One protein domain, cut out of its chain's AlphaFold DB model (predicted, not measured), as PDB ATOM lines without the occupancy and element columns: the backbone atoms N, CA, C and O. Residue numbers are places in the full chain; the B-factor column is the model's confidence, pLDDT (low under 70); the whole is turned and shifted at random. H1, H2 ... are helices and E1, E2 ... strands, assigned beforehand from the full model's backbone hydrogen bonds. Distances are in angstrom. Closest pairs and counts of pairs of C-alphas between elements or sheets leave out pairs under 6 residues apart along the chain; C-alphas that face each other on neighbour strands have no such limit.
ATOM      1  N   VAL A  11     135.240 136.334 145.618       87.25
ATOM      2  CA  VAL A  11     134.793 135.370 144.607       87.25
ATOM      3  C   VAL A  11     134.052 134.251 145.319       87.25
ATOM      4  O   VAL A  11     134.628 133.547 146.142       87.25
ATOM      5  N   VAL A  12     132.776 134.084 144.990       85.25
ATOM      6  CA  VAL A  12     131.966 132.955 145.437       85.25
ATOM      7  C   VAL A  12     132.005 131.898 144.349       85.25
ATOM      8  O   VAL A  12     131.560 132.141 143.231       85.25
ATOM      9  N   VAL A  13     132.535 130.723 144.669       88.19
ATOM     10  CA  VAL A  13     132.478 129.552 143.791       88.19
ATOM     11  C   VAL A  13     131.459 128.594 144.381       88.19
ATOM     12  O   VAL A  13     131.632 128.127 145.505       88.19
ATOM     13  N   GLY A  14     130.376 128.315 143.662       87.12
ATOM     14  CA  GLY A  14     129.345 127.463 144.227       87.12
ATOM     15  C   GLY A  14     128.124 127.244 143.356       87.12
ATOM     16  O   GLY A  14     128.051 127.632 142.192       87.12
ATOM     17  N   GLN A  15     127.153 126.571 143.964       88.88
ATOM     18  CA  GLN A  15     125.944 126.131 143.291       88.88
ATOM     19  C   GLN A  15     125.040 127.313 142.928       88.88
ATOM     20  O   GLN A  15     124.783 128.201 143.748       88.88
ATOM     21  N   ILE A  16     124.540 127.257 141.697       85.62
ATOM     22  CA  ILE A  16     123.519 128.135 141.136       85.62
ATOM     23  C   ILE A  16     122.330 127.245 140.797       85.62
ATOM     24  O   ILE A  16     122.507 126.115 140.336       85.62
ATOM     25  N   GLY A  17     121.121 127.693 141.098       86.25
ATOM     26  CA  GLY A  17     119.921 126.899 140.896       86.25
ATOM     27  C   GLY A  17     118.713 127.755 140.592       86.25
ATOM     28  O   GLY A  17     118.741 128.980 140.697       86.25
ATOM     29  N   ARG A  18     117.644 127.070 140.213       88.00
ATOM     30  CA  ARG A  18     116.316 127.643 140.082       88.00
ATOM     31  C   ARG A  18     115.470 127.093 141.214       88.00
ATOM     32  O   ARG A  18     115.276 125.880 141.285       88.00
ATOM     33  N   GLY A  45     120.124 128.461 145.155       90.50
ATOM     34  CA  GLY A  45     121.422 127.841 145.354       90.50
ATOM     35  C   GLY A  45     122.346 128.609 146.286       90.50
ATOM     36  O   GLY A  45     122.381 129.836 146.315       90.50
ATOM     37  N   LYS A  46     123.109 127.867 147.095       92.38
ATOM     38  CA  LYS A  46     123.884 128.460 148.199       92.38
ATOM     39  C   LYS A  46     124.930 129.466 147.713       92.38
ATOM     40  O   LYS A  46     125.085 130.508 148.339       92.38
ATOM     41  N   GLY A  47     125.615 129.170 146.604       90.44
ATOM     42  CA  GLY A  47     126.605 130.078 146.021       90.44
ATOM     43  C   GLY A  47     125.953 131.365 145.525       90.44
ATOM     44  O   GLY A  47     126.410 132.458 145.851       90.44
ATOM     45  N   ALA A  48     124.830 131.238 144.816       86.25
ATOM     46  CA  ALA A  48     124.048 132.388 144.384       86.25
ATOM     47  C   ALA A  48     123.565 133.237 145.572       86.25
ATOM     48  O   ALA A  48     123.817 134.438 145.597       86.25
ATOM     49  N   ASN A  49     122.972 132.621 146.598       90.19
ATOM     50  CA  ASN A  49     122.444 133.336 147.763       90.19
ATOM     51  C   ASN A  49     123.540 134.068 148.555       90.19
ATOM     52  O   ASN A  49     123.337 135.201 148.985       90.19
ATOM     53  N   GLN A  50     124.719 133.458 148.716       92.50
ATOM     54  CA  GLN A  50     125.862 134.115 149.361       92.50
ATOM     55  C   GLN A  50     126.377 135.299 148.540       92.50
ATOM     56  O   GLN A  50     126.613 136.372 149.094       92.50
ATOM     57  N   ALA A  51     126.518 135.134 147.220       86.50
ATOM     58  CA  ALA A  51     126.938 136.219 146.338       86.50
ATOM     59  C   ALA A  51     125.939 137.385 146.360       86.50
ATOM     60  O   ALA A  51     126.345 138.542 146.420       86.50
ATOM     61  N   VAL A  52     124.641 137.085 146.382       84.06
ATOM     62  CA  VAL A  52     123.580 138.086 146.524       84.06
ATOM     63  C   VAL A  52     123.708 138.852 147.838       84.06
ATOM     64  O   VAL A  52     123.725 140.080 147.814       84.06
ATOM     65  N   GLY A  53     123.852 138.157 148.970       87.44
ATOM     66  CA  GLY A  53     123.992 138.811 150.275       87.44
ATOM     67  C   GLY A  53     125.217 139.730 150.351       87.44
ATOM     68  O   GLY A  53     125.132 140.842 150.873       87.44
ATOM     69  N   LEU A  54     126.342 139.311 149.761       87.56
ATOM     70  CA  LEU A  54     127.551 140.133 149.641       87.56
ATOM     71  C   LEU A  54     127.309 141.381 148.781       87.56
ATOM     72  O   LEU A  54     127.651 142.484 149.204       87.56
ATOM     73  N   ALA A  55     126.674 141.226 147.615       82.81
ATOM     74  CA  ALA A  55     126.367 142.341 146.721       82.81
ATOM     75  C   ALA A  55     125.423 143.362 147.376       82.81
ATOM     76  O   ALA A  55     125.669 144.565 147.307       82.81
ATOM     77  N   GLN A  56     124.374 142.892 148.059       83.12
ATOM     78  CA  GLN A  56     123.438 143.739 148.808       83.12
ATOM     79  C   GLN A  56     124.115 144.486 149.966       83.12
ATOM     80  O   GLN A  56     123.680 145.574 150.331       83.12
ATOM     81  N   SER A  57     125.205 143.934 150.501       86.31
ATOM     82  CA  SER A  57     126.029 144.566 151.536       86.31
ATOM     83  C   SER A  57     127.082 145.532 150.969       86.31
ATOM     84  O   SER A  57     127.920 146.029 151.717       86.31
ATOM     85  N   GLY A  58     127.084 145.784 149.655       82.31
ATOM     86  CA  GLY A  58     128.043 146.672 148.991       82.31
ATOM     87  C   GLY A  58     129.429 146.059 148.764       82.31
ATOM     88  O   GLY A  58     130.356 146.770 148.380       82.31
ATOM     89  N   VAL A  59     129.595 144.750 148.981       84.69
ATOM     90  CA  VAL A  59     130.870 144.064 148.752       84.69
ATOM     91  C   VAL A  59     131.031 143.772 147.258       84.69
ATOM     92  O   VAL A  59     130.161 143.120 146.670       84.69
ATOM     93  N   PRO A  60     132.152 144.170 146.622       82.19
ATOM     94  CA  PRO A  60     132.448 143.769 145.253       82.19
ATOM     95  C   PRO A  60     132.565 142.244 145.173       82.19
ATOM     96  O   PRO A  60     133.501 141.658 145.718       82.19
ATOM     97  N   VAL A  61     131.622 141.591 144.499       79.69
ATOM     98  CA  VAL A  61     131.528 140.127 144.468       79.69
ATOM     99  C   VAL A  61     131.395 139.590 143.049       79.69
ATOM    100  O   VAL A  61     130.758 140.193 142.188       79.69
ATOM    101  N   ARG A  62     132.010 138.433 142.798       81.38
ATOM    102  CA  ARG A  62     131.855 137.652 141.564       81.38
ATOM    103  C   ARG A  62     131.359 136.261 141.928       81.38
ATOM    104  O   ARG A  62     131.909 135.647 142.835       81.38
ATOM    105  N   LEU A  63     130.372 135.752 141.202       79.31
ATOM    106  CA  LEU A  63     129.904 134.374 141.342       79.31
ATOM    107  C   LEU A  63     130.391 133.534 140.171       79.31
ATOM    108  O   LEU A  63     130.189 133.911 139.017       79.31
ATOM    109  N   VAL A  64     130.968 132.386 140.497       82.06
ATOM    110  CA  VAL A  64     131.351 131.338 139.561       82.06
ATOM    111  C   VAL A  64     130.577 130.074 139.902       82.06
ATOM    112  O   VAL A  64     130.600 129.598 141.035       82.06
ATOM    113  N   GLY A  65     129.896 129.518 138.912       79.56
ATOM    114  CA  GLY A  65     129.134 128.287 139.062       79.56
ATOM    115  C   GLY A  65     128.743 127.706 137.715       79.56
ATOM    116  O   GLY A  65     129.002 128.318 136.673       79.56
ATOM    117  N   VAL A  66     128.125 126.527 137.772       81.69
ATOM    118  CA  VAL A  66     127.676 125.773 136.601       81.69
ATOM    119  C   VAL A  66     126.166 125.824 136.476       81.69
ATOM    120  O   VAL A  66     125.452 125.640 137.460       81.69
ATOM    121  N   VAL A  67     125.690 126.073 135.258       78.25
ATOM    122  CA  VAL A  67     124.271 126.033 134.888       78.25
ATOM    123  C   VAL A  67     124.093 125.151 133.654       78.25
ATOM    124  O   VAL A  67     125.006 125.037 132.833       78.25
ATOM    125  N   GLY A  68     122.925 124.519 133.540       80.19
ATOM    126  CA  GLY A  68     122.550 123.744 132.358       80.19
ATOM    127  C   GLY A  68     122.324 124.622 131.125       80.19
ATOM    128  O   GLY A  68     122.392 125.849 131.190       80.19
ATOM    129  N   GLU A  69     122.025 123.983 129.996       81.25
ATOM    130  CA  GLU A  69     121.658 124.659 128.736       81.25
ATOM    131  C   GLU A  69     120.145 124.641 128.472       81.25
ATOM    132  O   GLU A  69     119.670 125.060 127.420       81.25
ATOM    133  N   ASP A  70     119.368 124.148 129.433       82.50
ATOM    134  CA  ASP A  70     117.919 124.045 129.337       82.50
ATOM    135  C   ASP A  70     117.216 125.403 129.540       82.50
ATOM    136  O   ASP A  70     117.820 126.432 129.855       82.50
ATOM    137  N   ARG A  71     115.889 125.414 129.390       80.31
ATOM    138  CA  ARG A  71     115.066 126.626 129.527       80.31
ATOM    139  C   ARG A  71     115.129 127.254 130.925       80.31
ATOM    140  O   ARG A  71     114.947 128.465 131.040       80.31
ATOM    141  N   ALA A  72     115.382 126.475 131.976       78.06
ATOM    142  CA  ALA A  72     115.551 127.011 133.322       78.06
ATOM    143  C   ALA A  72     116.839 127.835 133.441       78.06
ATOM    144  O   ALA A  72     116.854 128.812 134.194       78.06
ATOM    145  N   SER A  73     117.871 127.526 132.648       76.81
ATOM    146  CA  SER A  73     119.076 128.355 132.582       76.81
ATOM    147  C   SER A  73     118.732 129.790 132.171       76.81
ATOM    148  O   SER A  73     119.145 130.724 132.852       76.81
ATOM    149  N   ALA A  74     117.893 129.995 131.144       74.50
ATOM    150  CA  ALA A  74     117.455 131.319 130.676       74.50
ATOM    151  C   ALA A  74     116.827 132.169 131.793       74.50
ATOM    152  O   ALA A  74     117.026 133.384 131.839       74.50
ATOM    153  N   LEU A  75     116.103 131.530 132.716       71.81
ATOM    154  CA  LEU A  75     115.511 132.207 133.864       71.81
ATOM    155  C   LEU A  75     116.575 132.627 134.882       71.81
ATOM    156  O   LEU A  75     116.557 133.768 135.332       71.81
ATOM    157  N   VAL A  76     117.539 131.752 135.176       70.81
ATOM    158  CA  VAL A  76     118.704 132.080 136.013       70.81
ATOM    159  C   VAL A  76     119.483 133.258 135.416       70.81
ATOM    160  O   VAL A  76     119.798 134.204 136.139       70.81
ATOM    161  N   TRP A  77     119.712 133.264 134.095       69.56
ATOM    162  CA  TRP A  77     120.371 134.369 133.385       69.56
ATOM    163  C   TRP A  77     119.586 135.682 133.514       69.56
ATOM    164  O   TRP A  77     120.166 136.728 133.809       69.56
ATOM    165  N   LYS A  78     118.260 135.633 133.326       66.94
ATOM    166  CA  LYS A  78     117.388 136.813 133.387       66.94
ATOM    167  C   LYS A  78     117.284 137.365 134.808       66.94
ATOM    168  O   LYS A  78     117.464 138.561 134.997       66.94
ATOM    169  N   VAL A  79     117.020 136.524 135.803       64.19
ATOM    170  CA  VAL A  79     116.854 136.957 137.198       64.19
ATOM    171  C   VAL A  79     118.158 137.536 137.747       64.19
ATOM    172  O   VAL A  79     118.125 138.608 138.345       64.19
ATOM    173  N   ALA A  80     119.304 136.902 137.472       64.31
ATOM    174  CA  ALA A  80     120.607 137.434 137.873       64.31
ATOM    175  C   ALA A  80     120.872 138.827 137.277       64.31
ATOM    176  O   ALA A  80     121.369 139.702 137.975       64.31
ATOM    177  N   TYR A  81     120.498 139.051 136.014       62.66
ATOM    178  CA  TYR A  81     120.672 140.341 135.349       62.66
ATOM    179  C   TYR A  81     119.693 141.420 135.844       62.66
ATOM    180  O   TYR A  81     120.092 142.551 136.106       62.66
ATOM    181  N   TRP A  82     118.404 141.082 135.970       53.22
ATOM    182  CA  TRP A  82     117.345 142.040 136.319       53.22
ATOM    183  C   TRP A  82     117.341 142.429 137.795       53.22
ATOM    184  O   TRP A  82     117.096 143.590 138.108       53.22
ATOM    185  N   MET A  83     117.597 141.485 138.704       52.94
ATOM    186  CA  MET A  83     117.651 141.797 140.136       52.94
ATOM    187  C   MET A  83     118.961 142.478 140.535       52.94
ATOM    188  O   MET A  83     118.996 143.183 141.541       52.94
ATOM    189  N   TYR A  84     120.034 142.285 139.763       55.88
ATOM    190  CA  TYR A  84     121.361 142.763 140.120       55.88
ATOM    191  C   TYR A  84     122.029 143.386 138.892       55.88
ATOM    192  O   TYR A  84     122.698 142.709 138.115       55.88
ATOM    193  N   SER A  85     121.919 144.712 138.740       48.56
ATOM    194  CA  SER A  85     122.587 145.488 137.675       48.56
ATOM    195  C   SER A  85     124.119 145.289 137.624       48.56
ATOM    196  O   SER A  85     124.764 145.670 136.651       48.56
ATOM    197  N   ALA A  86     124.694 144.656 138.653       46.50
ATOM    198  CA  ALA A  86     126.095 144.281 138.800       46.50
ATOM    199  C   ALA A  86     126.391 142.798 138.468       46.50
ATOM    200  O   ALA A  86     127.402 142.259 138.924       46.50
ATOM    201  N   PHE A  87     125.553 142.114 137.682       49.94
ATOM    202  CA  PHE A  87     125.861 140.782 137.148       49.94
ATOM    203  C   PHE A  87     125.994 140.809 135.623       49.94
ATOM    204  O   PHE A  87     125.018 140.922 134.885       49.94
ATOM    205  N   ARG A  88     127.228 140.650 135.133       51.31
ATOM    206  CA  ARG A  88     127.522 140.330 133.732       51.31
ATOM    207  C   ARG A  88     127.964 138.870 133.673       51.31
ATOM    208  O   ARG A  88     129.039 138.519 134.166       51.31
ATOM    209  N   PRO A  89     127.115 137.982 133.156       52.44
ATOM    210  CA  PRO A  89     127.409 136.570 133.212       52.44
ATOM    211  C   PRO A  89     128.168 136.185 131.926       52.44
ATOM    212  O   PRO A  89     127.803 136.579 130.822       52.44
ATOM    213  N   VAL A  90     129.283 135.474 132.076       51.09
ATOM    214  CA  VAL A  90     130.093 134.960 130.953       51.09
ATOM    215  C   VAL A  90     129.772 133.484 130.788       51.09
ATOM    216  O   VAL A  90     129.556 132.815 131.787       51.09
ATOM    217  N   ARG A  91     129.723 132.975 129.557       56.41
ATOM    218  CA  ARG A  91     129.635 131.539 129.258       56.41
ATOM    219  C   ARG A  91     130.939 131.124 128.591       56.41
ATOM    220  O   ARG A  91     131.356 131.769 127.632       56.41
ATOM    221  N   ARG A  92     131.577 130.052 129.065       49.75
ATOM    222  CA  ARG A  92     132.649 129.391 128.310       49.75
ATOM    223  C   ARG A  92     132.019 128.417 127.316       49.75
ATOM    224  O   ARG A  92     131.278 127.527 127.717       49.75
ATOM    225  N   GLU A  93     132.287 128.613 126.033       47.44
ATOM    226  CA  GLU A  93     131.796 127.751 124.955       47.44
ATOM    227  C   GLU A  93     132.449 126.354 125.038       47.44
ATOM    228  O   GLU A  93     133.632 126.239 125.368       47.44
ATOM    229  N   GLY A  94     131.675 125.287 124.801       47.88
ATOM    230  CA  GLY A  94     132.166 123.897 124.792       47.88
ATOM    231  C   GLY A  94     132.393 123.233 126.162       47.88
ATOM    232  O   GLY A  94     132.869 122.102 126.208       47.88
ATOM    233  N   VAL A  95     132.051 123.898 127.273       50.22
ATOM    234  CA  VAL A  95     132.093 123.338 128.637       50.22
ATOM    235  C   VAL A  95     130.730 123.591 129.297       50.22
ATOM    236  O   VAL A  95     130.286 124.741 129.264       50.22
ATOM    237  N   PRO A  96     130.057 122.586 129.904       46.25
ATOM    238  CA  PRO A  96     128.856 122.825 130.711       46.25
ATOM    239  C   PRO A  96     129.127 123.961 131.710       46.25
ATOM    240  O   PRO A  96     130.150 123.947 132.391       46.25
ATOM    241  N   GLY A  97     128.265 124.983 131.691       43.66
ATOM    242  CA  GLY A  97     128.625 126.401 131.823       43.66
ATOM    243  C   GLY A  97     129.531 126.797 132.992       43.66
ATOM    244  O   GLY A  97     129.449 126.254 134.075       43.66
ATOM    245  N   VAL A  98     130.362 127.819 132.798       41.44
ATOM    246  CA  VAL A  98     131.073 128.528 133.877       41.44
ATOM    247  C   VAL A  98     130.657 129.987 133.796       41.44
ATOM    248  O   VAL A  98     130.866 130.591 132.749       41.44
ATOM    249  N   VAL A  99     130.072 130.528 134.869       50.12
ATOM    250  CA  VAL A  99     129.618 131.930 134.951       50.12
ATOM    251  C   VAL A  99     130.736 132.862 135.440       50.12
ATOM    252  O   VAL A  99     131.338 132.591 136.472       50.12
ATOM    253  N   GLY A 100     130.977 133.995 134.759       42.06
ATOM    254  CA  GLY A 100     131.436 135.227 135.437       42.06
ATOM    255  C   GLY A 100     132.175 136.290 134.611       42.06
ATOM    256  O   GLY A 100     133.141 135.954 133.943       42.06
TER     257      GLY A 100
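This is residues 11 to 18 and 45 to 100 of the 104 residues of the protein "PfkB family carbohydrate kinase" of Kitasatospora sp. SolWspMP-SS2h (UniProt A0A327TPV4). A short two-stranded sheet, E1 and E2, has the helix H1 packed over one face. A second helix, H2, is set well off from E1 and H1, and from its end a tail without named elements, residues 84 to 100, folds back past the sheet and loops out through Gly 94. The 64 printed residues hold two named helices and two named strands, in the order E1, H1, E2, H2; the sheet, E1 then E2, is parallel, and the class is mixed, helices and strands, with 31 residues, under half, in named elements. The whole is compact, with a radius of gyration of the C-alphas of 11.0 A, yet elongated in outline, spanning 33 by 20 by 19 A.

Find C-alpha 11 at (134.793, 135.370, 144.607); there E1 begins, residues 11 to 13, 6.3 A long. After the cut, look at C-alpha 46 at (123.884, 128.460, 148.199), where H1, residues 46 to 56, starts its 15.3 A. E2, residues 61 to 64, follows and measures 10.1 A. H2, residues 71 to 83, is the longest helix at 18.7 A and ends at C-alpha 83, (117.651, 141.797, 140.136).

Begin with E1 and E2, which are parallel neighbours at 25 degrees. Their C-alphas 12 and 63 face each other at 4.8 A; N 12 and O 62 are within hydrogen-bond range at 2.8 A, as are N 64 and O 12, also at 2.8 A. Look next at H1: its closest C-alphas to E1 are those of Ala 51 and Val 12, 6.1 A apart. Its closest to E2 are those of Ala 55 and Val 61, also 6.1 A apart. H2 is apart from both E1 and H1. In H1 every O i to N i+4 pair is within hydrogen-bond range; in H2 it is 8 of 9.

The two C-alphas farthest apart are those of Ser 57 and Gly 94, at 34.4 A. Residues 19 to 44 are cut out between E1 and H1, and across the cut C-alphas 18 and 45 are 7.3 A apart. Of the links that are printed whole, H1 to E2 is tight, E2 to H2 is short, and there is no long one. Read the B-factor column last: the mean pLDDT of the printed part is 72.0, and residues 77 to 100 are under 70, a stretch with low confidence in this model.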